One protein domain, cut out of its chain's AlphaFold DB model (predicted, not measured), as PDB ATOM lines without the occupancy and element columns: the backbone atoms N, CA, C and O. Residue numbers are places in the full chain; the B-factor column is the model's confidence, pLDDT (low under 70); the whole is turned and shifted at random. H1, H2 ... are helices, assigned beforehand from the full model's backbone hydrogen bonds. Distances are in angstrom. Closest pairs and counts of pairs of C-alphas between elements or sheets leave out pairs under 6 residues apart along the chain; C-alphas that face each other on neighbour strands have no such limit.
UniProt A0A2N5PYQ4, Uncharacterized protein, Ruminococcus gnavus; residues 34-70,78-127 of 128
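Overview. This is residues 34 to 70 and 78 to 127 of the 128 residues of an uncharacterized protein of Ruminococcus gnavus (UniProt A0A2N5PYQ4). Three long helices, H2, H3 and H4, run roughly along the longest axis, gathered at one end about the short H1; toward the other end they spread apart, and residues 62 to 70, 78 to 85 and 117 to 127 stick out free. The 87 printed residues hold four named helices, H1 to H4 in order, and no named strand: all helix. The whole is only just loose, close to compact, with a radius of gyration of the C-alphas of 14.9 A and spans of 49 by 27 by 17 A.

Along the chain. H1, residues 34 to 44, begins at C-alpha 34 (287.511, 318.285, 252.032) and is 15.5 A long. H2, residues 51 to 70, is 30.0 A; H3, residues 79 to 100, 31.5 A; H4, residues 104 to 125, 32.2 A, ending at C-alpha 125 (265.169, 299.835, 247.279).

Arrangement. H1 and H2, a hairpin, touch at a shallow tilt of 20 degrees, H2 with residues 51 to 58 alone; the closest C-alphas, Phe 35 and Ser 58, are 5.1 A apart. H3 touches H1 with residues 93 to 100 alone, closest at C-alphas Thr 93 and Asn 34, 6.8 A. H3 and H4, a hairpin, touch through residues 93 to 97 and 105 to 109 alone, closest at C-alphas Ile 97 and Leu 105, 6.2 A. H2 is apart from H3 and H4. Every O i to N i+4 pair is within hydrogen-bond range in H1, H3 and H4, and 14 of 16 in H2.

Size, cuts and confidence. Residues 71 to 77 are not printed; C-alphas 70 and 78 are 16.2 A apart across the cut. Residues 78 and 125 to 127 have pLDDT under 70.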
ATOM      1  N   ASN A  34     286.663 317.912 253.164       94.88
ATOM      2  CA  ASN A  34     287.511 318.285 252.032       94.88
ATOM      3  C   ASN A  34     288.243 319.603 252.292       94.88
ATOM      4  O   ASN A  34     289.461 319.668 252.133       94.88
ATOM      5  N   PHE A  35     287.549 320.635 252.779       95.56
ATOM      6  CA  PHE A  35     288.203 321.883 253.172       95.56
ATOM      7  C   PHE A  35     289.180 321.705 254.334       95.56
ATOM      8  O   PHE A  35     290.237 322.326 254.324       95.56
ATOM      9  N   LEU A  36     288.897 320.833 255.302       95.88
ATOM     10  CA  LEU A  36     289.832 320.568 256.395       95.88
ATOM     11  C   LEU A  36     291.137 319.937 255.881       95.88
ATOM     12  O   LEU A  36     292.226 320.354 256.272       95.88
ATOM     13  N   ILE A  37     291.036 318.977 254.960       93.62
ATOM     14  CA  ILE A  37     292.196 318.352 254.307       93.62
ATOM     15  C   ILE A  37     292.982 319.395 253.511       93.62
ATOM     16  O   ILE A  37     294.206 319.474 253.630       93.62
ATOM     17  N   VAL A  38     292.283 320.226 252.731       94.12
ATOM     18  CA  VAL A  38     292.896 321.316 251.962       94.12
ATOM     19  C   VAL A  38     293.594 322.303 252.890       94.12
ATOM     20  O   VAL A  38     294.709 322.705 252.583       94.12
ATOM     21  N   PHE A  39     293.004 322.643 254.037       95.69
ATOM     22  CA  PHE A  39     293.633 323.495 255.044       95.69
ATOM     23  C   PHE A  39     294.963 322.911 255.520       95.69
ATOM     24  O   PHE A  39     295.975 323.605 255.453       95.69
ATOM     25  N   PHE A  40     294.987 321.647 255.957       94.56
ATOM     26  CA  PHE A  40     296.229 321.010 256.401       94.56
ATOM     27  C   PHE A  40     297.273 320.986 255.278       94.56
ATOM     28  O   PHE A  40     298.432 321.337 255.494       94.56
ATOM     29  N   TYR A  41     296.858 320.653 254.056       93.25
ATOM     30  CA  TYR A  41     297.759 320.631 252.910       93.25
ATOM     31  C   TYR A  41     298.316 322.026 252.584       93.25
ATOM     32  O   TYR A  41     299.520 322.215 252.429       93.25
ATOM     33  N   TRP A  42     297.459 323.044 252.546       94.69
ATOM     34  CA  TRP A  42     297.855 324.424 252.275       94.69
ATOM     35  C   TRP A  42     298.737 324.996 253.375       94.69
ATOM     36  O   TRP A  42     299.701 325.691 253.071       94.69
ATOM     37  N   LYS A  43     298.431 324.702 254.641       94.94
ATOM     38  CA  LYS A  43     299.150 325.252 255.788       94.94
ATOM     39  C   LYS A  43     300.528 324.631 255.967       94.94
ATOM     40  O   LYS A  43     301.458 325.363 256.276       94.94
ATOM     41  N   TYR A  44     300.642 323.314 255.799       93.06
ATOM     42  CA  TYR A  44     301.848 322.571 256.176       93.06
ATOM     43  C   TYR A  44     302.682 322.082 254.988       93.06
ATOM     44  O   TYR A  44     303.869 321.831 255.165       93.06
ATOM     45  N   VAL A  45     302.096 321.952 253.790       92.50
ATOM     46  CA  VAL A  45     302.822 321.507 252.585       92.50
ATOM     47  C   VAL A  45     303.121 322.681 251.655       92.50
ATOM     48  O   VAL A  45     304.262 322.857 251.240       92.50
ATOM     49  N   LEU A  46     302.113 323.499 251.335       90.94
ATOM     50  CA  LEU A  46     302.263 324.601 250.372       90.94
ATOM     51  C   LEU A  46     302.595 325.960 251.011       90.94
ATOM     52  O   LEU A  46     302.969 326.882 250.293       90.94
ATOM     53  N   ASN A  47     302.460 326.092 252.335       90.75
ATOM     54  CA  ASN A  47     302.634 327.339 253.092       90.75
ATOM     55  C   ASN A  47     301.828 328.534 252.539       90.75
ATOM     56  O   ASN A  47     302.318 329.659 252.479       90.75
ATOM     57  N   TYR A  48     300.574 328.311 252.138       89.69
ATOM     58  CA  TYR A  48     299.698 329.380 251.650       89.69
ATOM     59  C   TYR A  48     299.146 330.233 252.797       89.69
ATOM     60  O   TYR A  48     298.569 329.720 253.758       89.69
ATOM     61  N   GLU A  49     299.228 331.556 252.649       88.50
ATOM     62  CA  GLU A  49     298.729 332.527 253.638       88.50
ATOM     63  C   GLU A  49     297.210 332.425 253.847       88.50
ATOM     64  O   GLU A  49     296.704 332.578 254.959       88.50
ATOM     65  N   PHE A  50     296.477 332.064 252.792       88.19
ATOM     66  CA  PHE A  50     295.018 331.938 252.811       88.19
ATOM     67  C   PHE A  50     294.498 330.640 253.448       88.19
ATOM     68  O   PHE A  50     293.285 330.437 253.490       88.19
ATOM     69  N   ALA A  51     295.363 329.760 253.972       91.44
ATOM     70  CA  ALA A  51     294.937 328.490 254.571       91.44
ATOM     71  C   ALA A  51     293.876 328.689 255.674       91.44
ATOM     72  O   ALA A  51     292.882 327.967 255.722       91.44
ATOM     73  N   ASN A  52     294.017 329.729 256.500       93.12
ATOM     74  CA  ASN A  52     293.064 330.017 257.577       93.12
ATOM     75  C   ASN A  52     291.642 330.324 257.064       93.12
ATOM     76  O   ASN A  52     290.675 330.022 257.760       93.12
ATOM     77  N   LEU A  53     291.488 330.866 255.848       94.12
ATOM     78  CA  LEU A  53     290.164 331.060 255.243       94.12
ATOM     79  C   LEU A  53     289.500 329.717 254.934       94.12
ATOM     80  O   LEU A  53     288.312 329.541 255.192       94.12
ATOM     81  N   VAL A  54     290.274 328.750 254.438       93.94
ATOM     82  CA  VAL A  54     289.782 327.396 254.160       93.94
ATOM     83  C   VAL A  54     289.366 326.690 255.457       93.94
ATOM     84  O   VAL A  54     288.340 326.011 255.483       93.94
ATOM     85  N   LEU A  55     290.090 326.912 256.559       95.94
ATOM     86  CA  LEU A  55     289.696 326.405 257.877       95.94
ATOM     87  C   LEU A  55     288.349 326.985 258.335       95.94
ATOM     88  O   LEU A  55     287.480 326.240 258.787       95.94
ATOM     89  N   ILE A  56     288.149 328.298 258.183       96.38
ATOM     90  CA  ILE A  56     286.873 328.950 258.514       96.38
ATOM     91  C   ILE A  56     285.737 328.360 257.668       96.38
ATOM     92  O   ILE A  56     284.684 328.025 258.209       96.38
ATOM     93  N   LEU A  57     285.956 328.169 256.363       95.19
ATOM     94  CA  LEU A  57     284.976 327.537 255.476       95.19
ATOM     95  C   LEU A  57     284.638 326.107 255.918       95.19
ATOM     96  O   LEU A  57     283.463 325.749 255.938       95.19
ATOM     97  N   SER A  58     285.632 325.313 256.326       96.44
ATOM     98  CA  SER A  58     285.416 323.967 256.874       96.44
ATOM     99  C   SER A  58     284.507 323.992 258.110       96.44
ATOM    100  O   SER A  58     283.512 323.265 258.162       96.44
ATOM    101  N   ILE A  59     284.781 324.887 259.066       96.19
ATOM    102  CA  ILE A  59     283.970 325.049 260.283       96.19
ATOM    103  C   ILE A  59     282.533 325.451 259.931       96.19
ATOM    104  O   ILE A  59     281.589 324.865 260.460       96.19
ATOM    105  N   ILE A  60     282.352 326.409 259.015       95.62
ATOM    106  CA  ILE A  60     281.021 326.831 258.556       95.62
ATOM    107  C   ILE A  60     280.258 325.639 257.970       95.62
ATOM    108  O   ILE A  60     279.101 325.427 258.329       95.62
ATOM    109  N   MET A  61     280.894 324.828 257.118       95.06
ATOM    110  CA  MET A  61     280.249 323.646 256.540       95.06
ATOM    111  C   MET A  61     279.825 322.641 257.614       95.06
ATOM    112  O   MET A  61     278.698 322.149 257.566       95.06
ATOM    113  N   PHE A  62     280.656 322.394 258.633       94.25
ATOM    114  CA  PHE A  62     280.272 321.528 259.749       94.25
ATOM    115  C   PHE A  62     279.116 322.089 260.576       94.25
ATOM    116  O   PHE A  62     278.243 321.319 260.964       94.25
ATOM    117  N   LEU A  63     279.059 323.403 260.807       92.94
ATOM    118  CA  LEU A  63     277.933 324.049 261.494       92.94
ATOM    119  C   LEU A  63     276.636 323.979 260.677       92.94
ATOM    120  O   LEU A  63     275.550 323.868 261.247       92.94
ATOM    121  N   LEU A  64     276.733 323.989 259.346       89.44
ATOM    122  CA  LEU A  64     275.578 323.836 258.463       89.44
ATOM    123  C   LEU A  64     274.987 322.421 258.490       89.44
ATOM    124  O   LEU A  64     273.803 322.279 258.203       89.44
ATOM    125  N   VAL A  65     275.739 321.383 258.875       88.38
ATOM    126  CA  VAL A  65     275.222 320.003 258.983       88.38
ATOM    127  C   VAL A  65     274.081 319.876 260.005       88.38
ATOM    128  O   VAL A  65     272.987 319.468 259.603       88.38
ATOM    129  N   PRO A  66     274.257 320.214 261.303       85.62
ATOM    130  CA  PRO A  66     273.174 320.125 262.272       85.62
ATOM    131  C   PRO A  66     272.037 321.076 261.905       85.62
ATOM    132  O   PRO A  66     270.897 320.632 261.916       85.62
ATOM    133  N   ILE A  67     272.331 322.309 261.463       83.62
ATOM    134  CA  ILE A  67     271.308 323.259 260.991       83.62
ATOM    135  C   ILE A  67     270.478 322.626 259.876       83.62
ATOM    136  O   ILE A  67     269.251 322.653 259.924       83.62
ATOM    137  N   ALA A  68     271.125 321.991 258.897       78.12
ATOM    138  CA  ALA A  68     270.439 321.336 257.803       78.12
ATOM    139  C   ALA A  68     269.574 320.163 258.288       78.12
ATOM    140  O   ALA A  68     268.478 319.974 257.768       78.12
ATOM    141  N   ILE A  69     270.029 319.377 259.261       78.44
ATOM    142  CA  ILE A  69     269.316 318.179 259.725       78.44
ATOM    143  C   ILE A  69     268.161 318.524 260.680       78.44
ATOM    144  O   ILE A  69     267.107 317.880 260.626       78.44
ATOM    145  N   THR A  70     268.335 319.527 261.544       77.69
ATOM    146  CA  THR A  70     267.355 319.922 262.569       77.69
ATOM    147  C   THR A  70     266.354 320.965 262.091       77.69
ATOM    148  O   THR A  70     265.400 321.246 262.811       77.69
ATOM    149  N   ASP A  78     262.858 320.963 248.468       66.56
ATOM    150  CA  ASP A  78     262.752 320.499 247.095       66.56
ATOM    151  C   ASP A  78     264.030 319.780 246.647       66.56
ATOM    152  O   ASP A  78     265.149 320.137 247.025       66.56
ATOM    153  N   LEU A  79     263.855 318.787 245.768       74.62
ATOM    154  CA  LEU A  79     264.947 318.059 245.111       74.62
ATOM    155  C   LEU A  79     265.967 319.020 244.480       74.62
ATOM    156  O   LEU A  79     267.168 318.773 244.551       74.62
ATOM    157  N   LEU A  80     265.480 320.126 243.907       76.25
ATOM    158  CA  LEU A  80     266.305 321.162 243.296       76.25
ATOM    159  C   LEU A  80     267.345 321.704 244.280       76.25
ATOM    160  O   LEU A  80     268.519 321.765 243.935       76.25
ATOM    161  N   ALA A  81     266.946 322.020 245.516       77.38
ATOM    162  CA  ALA A  81     267.855 322.562 246.521       77.38
ATOM    163  C   ALA A  81     268.959 321.555 246.879       77.38
ATOM    164  O   ALA A  81     270.137 321.903 246.933       77.38
ATOM    165  N   THR A  82     268.602 320.282 247.062       82.12
ATOM    166  CA  THR A  82     269.582 319.220 247.330       82.12
ATOM    167  C   THR A  82     270.547 319.010 246.162       82.12
ATOM    168  O   THR A  82     271.742 318.823 246.393       82.12
ATOM    169  N   VAL A  83     270.064 319.079 244.918       84.62
ATOM    170  CA  VAL A  83     270.916 319.019 243.718       84.62
ATOM    171  C   VAL A  83     271.837 320.237 243.645       84.62
ATOM    172  O   VAL A  83     273.028 320.071 243.396       84.62
ATOM    173  N   SER A  84     271.339 321.441 243.939       84.75
ATOM    174  CA  SER A  84     272.156 322.659 243.992       84.75
ATOM    175  C   SER A  84     273.297 322.545 245.006       84.75
ATOM    176  O   SER A  84     274.421 322.926 244.688       84.75
ATOM    177  N   TYR A  85     273.056 321.964 246.188       88.31
ATOM    178  CA  TYR A  85     274.126 321.705 247.159       88.31
ATOM    179  C   TYR A  85     275.147 320.676 246.660       88.31
ATOM    180  O   TYR A  85     276.340 320.862 246.884       88.31
ATOM    181  N   GLY A  86     274.712 319.634 245.945       88.88
ATOM    182  CA  GLY A  86     275.625 318.677 245.310       88.88
ATOM    183  C   GLY A  86     276.494 319.311 244.216       88.88
ATOM    184  O   GLY A  86     277.692 319.035 244.135       88.88
ATOM    185  N   ILE A  87     275.927 320.219 243.413       90.75
ATOM    186  CA  ILE A  87     276.680 320.992 242.413       90.75
ATOM    187  C   ILE A  87     277.698 321.900 243.107       90.75
ATOM    188  O   ILE A  87     278.868 321.891 242.732       90.75
ATOM    189  N   LEU A  88     277.280 322.640 244.139       92.44
ATOM    190  CA  LEU A  88     278.174 323.505 244.911       92.44
ATOM    191  C   LEU A  88     279.333 322.706 245.515       92.44
ATOM    192  O   LEU A  88     280.487 323.099 245.355       92.44
ATOM    193  N   HIS A  89     279.034 321.562 246.138       93.06
ATOM    194  CA  HIS A  89     280.046 320.637 246.639       93.06
ATOM    195  C   HIS A  89     281.032 320.270 245.523       93.06
ATOM    196  O   HIS A  89     282.236 320.442 245.689       93.06
ATOM    197  N   THR A  90     280.531 319.806 244.374       92.44
ATOM    198  CA  THR A  90     281.365 319.375 243.239       92.44
ATOM    199  C   THR A  90     282.307 320.489 242.784       92.44
ATOM    200  O   THR A  90     283.507 320.269 242.640       92.44
ATOM    201  N   VAL A  91     281.775 321.700 242.592       94.62
ATOM    202  CA  VAL A  91     282.549 322.863 242.142       94.62
ATOM    203  C   VAL A  91     283.636 323.220 243.155       94.62
ATOM    204  O   VAL A  91     284.789 323.407 242.769       94.62
ATOM    205  N   CYS A  92     283.304 323.273 244.445       93.75
ATOM    206  CA  CYS A  92     284.266 323.604 245.494       93.75
ATOM    207  C   CYS A  92     285.369 322.546 245.639       93.75
ATOM    208  O   CYS A  92     286.544 322.904 245.773       93.75
ATOM    209  N   THR A  93     285.020 321.258 245.581       92.56
ATOM    210  CA  THR A  93     285.995 320.164 245.672       92.56
ATOM    211  C   THR A  93     286.925 320.161 244.456       92.56
ATOM    212  O   THR A  93     288.144 320.101 244.620       92.56
ATOM    213  N   LEU A  94     286.394 320.335 243.239       93.50
ATOM    214  CA  LEU A  94     287.207 320.432 242.021       93.50
ATOM    215  C   LEU A  94     288.115 321.666 242.018       93.50
ATOM    216  O   LEU A  94     289.297 321.546 241.699       93.50
ATOM    217  N   ALA A  95     287.606 322.833 242.422       93.00
ATOM    218  CA  ALA A  95     288.424 324.037 242.559       93.00
ATOM    219  C   ALA A  95     289.573 323.813 243.552       93.00
ATOM    220  O   ALA A  95     290.720 324.156 243.265       93.00
ATOM    221  N   SER A  96     289.286 323.159 244.679       91.88
ATOM    222  CA  SER A  96     290.299 322.812 245.676       91.88
ATOM    223  C   SER A  96     291.363 321.879 245.101       91.88
ATOM    224  O   SER A  96     292.550 322.139 245.290       91.88
ATOM    225  N   ILE A  97     290.971 320.840 244.354       92.69
ATOM    226  CA  ILE A  97     291.895 319.918 243.670       92.69
ATOM    227  C   ILE A  97     292.789 320.674 242.684       92.69
ATOM    228  O   ILE A  97     294.006 320.507 242.717       92.69
ATOM    229  N   ILE A  98     292.209 321.523 241.833       92.19
ATOM    230  CA  ILE A  98     292.942 322.238 240.779       92.19
ATOM    231  C   ILE A  98     293.939 323.233 241.383       92.19
ATOM    232  O   ILE A  98     295.106 323.238 240.992       92.19
ATOM    233  N   ILE A  99     293.503 324.045 242.352       90.44
ATOM    234  CA  ILE A  99     294.350 325.072 242.977       90.44
ATOM    235  C   ILE A  99     295.472 324.419 243.792       90.44
ATOM    236  O   ILE A  99     296.624 324.830 243.698       90.44
ATOM    237  N   SER A 100     295.153 323.383 244.572       86.75
ATOM    238  CA  SER A 100     296.140 322.692 245.413       86.75
ATOM    239  C   SER A 100     297.034 321.713 244.648       86.75
ATOM    240  O   SER A 100     298.054 321.284 245.186       86.75
ATOM    241  N   ARG A 101     296.632 321.307 243.434       87.81
ATOM    242  CA  ARG A 101     297.192 320.166 242.684       87.81
ATOM    243  C   ARG A 101     297.269 318.874 243.513       87.81
ATOM    244  O   ARG A 101     298.111 318.014 243.261       87.81
ATOM    245  N   CYS A 102     296.404 318.729 244.517       84.56
ATOM    246  CA  CYS A 102     296.398 317.583 245.417       84.56
ATOM    247  C   CYS A 102     295.560 316.443 244.824       84.56
ATOM    248  O   CYS A 102     294.344 316.379 244.999       84.56
ATOM    249  N   TRP A 103     296.221 315.514 244.128       85.06
ATOM    250  CA  TRP A 103     295.567 314.362 243.493       85.06
ATOM    251  C   TRP A 103     294.910 313.395 244.487       85.06
ATOM    252  O   TRP A 103     293.950 312.719 244.128       85.06
ATOM    253  N   TYR A 104     295.349 313.369 245.750       86.00
ATOM    254  CA  TYR A 104     294.720 312.550 246.793       86.00
ATOM    255  C   TYR A 104     293.245 312.914 247.024       86.00
ATOM    256  O   TYR A 104     292.423 312.029 247.263       86.00
ATOM    257  N   LEU A 105     292.884 314.194 246.873       89.56
ATOM    258  CA  LEU A 105     291.493 314.649 246.969       89.56
ATOM    259  C   LEU A 105     290.607 314.068 245.859       89.56
ATOM    260  O   LEU A 105     289.414 313.904 246.079       89.56
ATOM    261  N   VAL A 106     291.163 313.693 244.700       89.62
ATOM    262  CA  VAL A 106     290.395 313.014 243.640       89.62
ATOM    263  C   VAL A 106     289.917 311.646 244.125       89.62
ATOM    264  O   VAL A 106     288.749 311.307 243.949       89.62
ATOM    265  N   GLY A 107     290.794 310.874 244.773       89.50
ATOM    266  CA  GLY A 107     290.441 309.563 245.322       89.50
ATOM    267  C   GLY A 107     289.376 309.660 246.416       89.50
ATOM    268  O   GLY A 107     288.404 308.905 246.401       89.50
ATOM    269  N   ILE A 108     289.523 310.634 247.320       91.12
ATOM    270  CA  ILE A 108     288.529 310.919 248.367       91.12
ATOM    271  C   ILE A 108     287.192 311.310 247.737       91.12
ATOM    272  O   ILE A 108     286.163 310.745 248.091       91.12
ATOM    273  N   TYR A 109     287.207 312.189 246.736       90.94
ATOM    274  CA  TYR A 109     285.994 312.632 246.061       90.94
ATOM    275  C   TYR A 109     285.261 311.490 245.336       90.94
ATOM    276  O   TYR A 109     284.036 311.387 245.407       90.94
ATOM    277  N   ILE A 110     285.989 310.567 244.697       91.62
ATOM    278  CA  ILE A 110     285.391 309.361 244.098       91.62
ATOM    279  C   ILE A 110     284.708 308.500 245.172       91.62
ATOM    280  O   ILE A 110     283.587 308.028 244.964       91.62
ATOM    281  N   LEU A 111     285.351 308.315 246.331       92.12
ATOM    282  CA  LEU A 111     284.771 307.573 247.452       92.12
ATOM    283  C   LEU A 111     283.506 308.259 247.993       92.12
ATOM    284  O   LEU A 111     282.507 307.588 248.254       92.12
ATOM    285  N   GLU A 112     283.513 309.586 248.118       91.25
ATOM    286  CA  GLU A 112     282.350 310.373 248.542       91.25
ATOM    287  C   GLU A 112     281.162 310.189 247.592       91.25
ATOM    288  O   GLU A 112     280.047 309.901 248.039       91.25
ATOM    289  N   LEU A 113     281.398 310.268 246.279       90.38
ATOM    290  CA  LEU A 113     280.366 310.014 245.271       90.38
ATOM    291  C   LEU A 113     279.816 308.584 245.361       90.38
ATOM    292  O   LEU A 113     278.609 308.376 245.207       90.38
ATOM    293  N   PHE A 114     280.665 307.602 245.668       91.62
ATOM    294  CA  PHE A 114     280.235 306.219 245.876       91.62
ATOM    295  C   PHE A 114     279.328 306.073 247.110       91.62
ATOM    296  O   PHE A 114     278.287 305.414 247.041       91.62
ATOM    297  N   VAL A 115     279.655 306.739 248.222       89.38
ATOM    298  CA  VAL A 115     278.805 306.770 249.427       89.38
ATOM    299  C   VAL A 115     277.442 307.397 249.120       89.38
ATOM    300  O   VAL A 115     276.406 306.836 249.489       89.38
ATOM    301  N   VAL A 116     277.419 308.518 248.396       87.69
ATOM    302  CA  VAL A 116     276.178 309.177 247.958       87.69
ATOM    303  C   VAL A 116     275.338 308.237 247.088       87.69
ATOM    304  O   VAL A 116     274.133 308.101 247.317       87.69
ATOM    305  N   LEU A 117     275.964 307.524 246.148       88.12
ATOM    306  CA  LEU A 117     275.288 306.541 245.301       88.12
ATOM    307  C   LEU A 117     274.651 305.412 246.127       88.12
ATOM    308  O   LEU A 117     273.488 305.073 245.904       88.12
ATOM    309  N   ILE A 118     275.359 304.867 247.124       88.62
ATOM    310  CA  ILE A 118     274.813 303.838 248.028       88.62
ATOM    311  C   ILE A 118     273.582 304.363 248.778       88.62
ATOM    312  O   ILE A 118     272.577 303.651 248.891       88.62
ATOM    313  N   ILE A 119     273.632 305.598 249.284       85.75
ATOM    314  CA  ILE A 119     272.510 306.225 249.998       85.75
ATOM    315  C   ILE A 119     271.287 306.343 249.076       85.75
ATOM    316  O   ILE A 119     270.175 305.978 249.476       85.75
ATOM    317  N   LEU A 120     271.491 306.782 247.830       82.94
ATOM    318  CA  LEU A 120     270.438 306.871 246.818       82.94
ATOM    319  C   LEU A 120     269.844 305.491 246.492       82.94
ATOM    320  O   LEU A 120     268.625 305.316 246.565       82.94
ATOM    321  N   LEU A 121     270.682 304.487 246.220       83.31
ATOM    322  CA  LEU A 121     270.246 303.122 245.899       83.31
ATOM    323  C   LEU A 121     269.455 302.481 247.046       83.31
ATOM    324  O   LEU A 121     268.385 301.906 246.825       83.31
ATOM    325  N   LYS A 122     269.926 302.627 248.291       81.88
ATOM    326  CA  LYS A 122     269.227 302.126 249.487       81.88
ATOM    327  C   LYS A 122     267.862 302.787 249.657       81.88
ATOM    328  O   LYS A 122     266.909 302.141 250.089       81.88
ATOM    329  N   SER A 123     267.758 304.062 249.297       74.19
ATOM    330  CA  SER A 123     266.499 304.792 249.330       74.19
ATOM    331  C   SER A 123     265.520 304.363 248.235       74.19
ATOM    332  O   SER A 123     264.315 304.382 248.478       74.19
ATOM    333  N   ILE A 124     266.001 303.994 247.046       72.44
ATOM    334  CA  ILE A 124     265.160 303.464 245.961       72.44
ATOM    335  C   ILE A 124     264.655 302.064 246.329       72.44
ATOM    336  O   ILE A 124     263.466 301.788 246.196       72.44
ATOM    337  N   ARG A 125     265.528 301.203 246.871       69.12
ATOM    338  CA  ARG A 125     265.169 299.835 247.279       69.12
ATOM    339  C   ARG A 125     264.117 299.783 248.391       69.12
ATOM    340  O   ARG A 125     263.369 298.827 248.436       69.12
ATOM    341  N   ARG A 126     264.049 300.792 249.267       61.03
ATOM    342  CA  ARG A 126     263.028 300.896 250.331       61.03
ATOM    343  C   ARG A 126     261.655 301.390 249.850       61.03
ATOM    344  O   ARG A 126     260.723 301.384 250.643       61.03
ATOM    345  N   LYS A 127     261.553 301.890 248.613       54.88
ATOM    346  CA  LYS A 127     260.293 302.347 247.997       54.88
ATOM    347  C   LYS A 127     259.605 301.273 247.145       54.88
ATOM    348  O   LYS A 127     258.432 301.454 246.839       54.88
TER     349      LYS A 127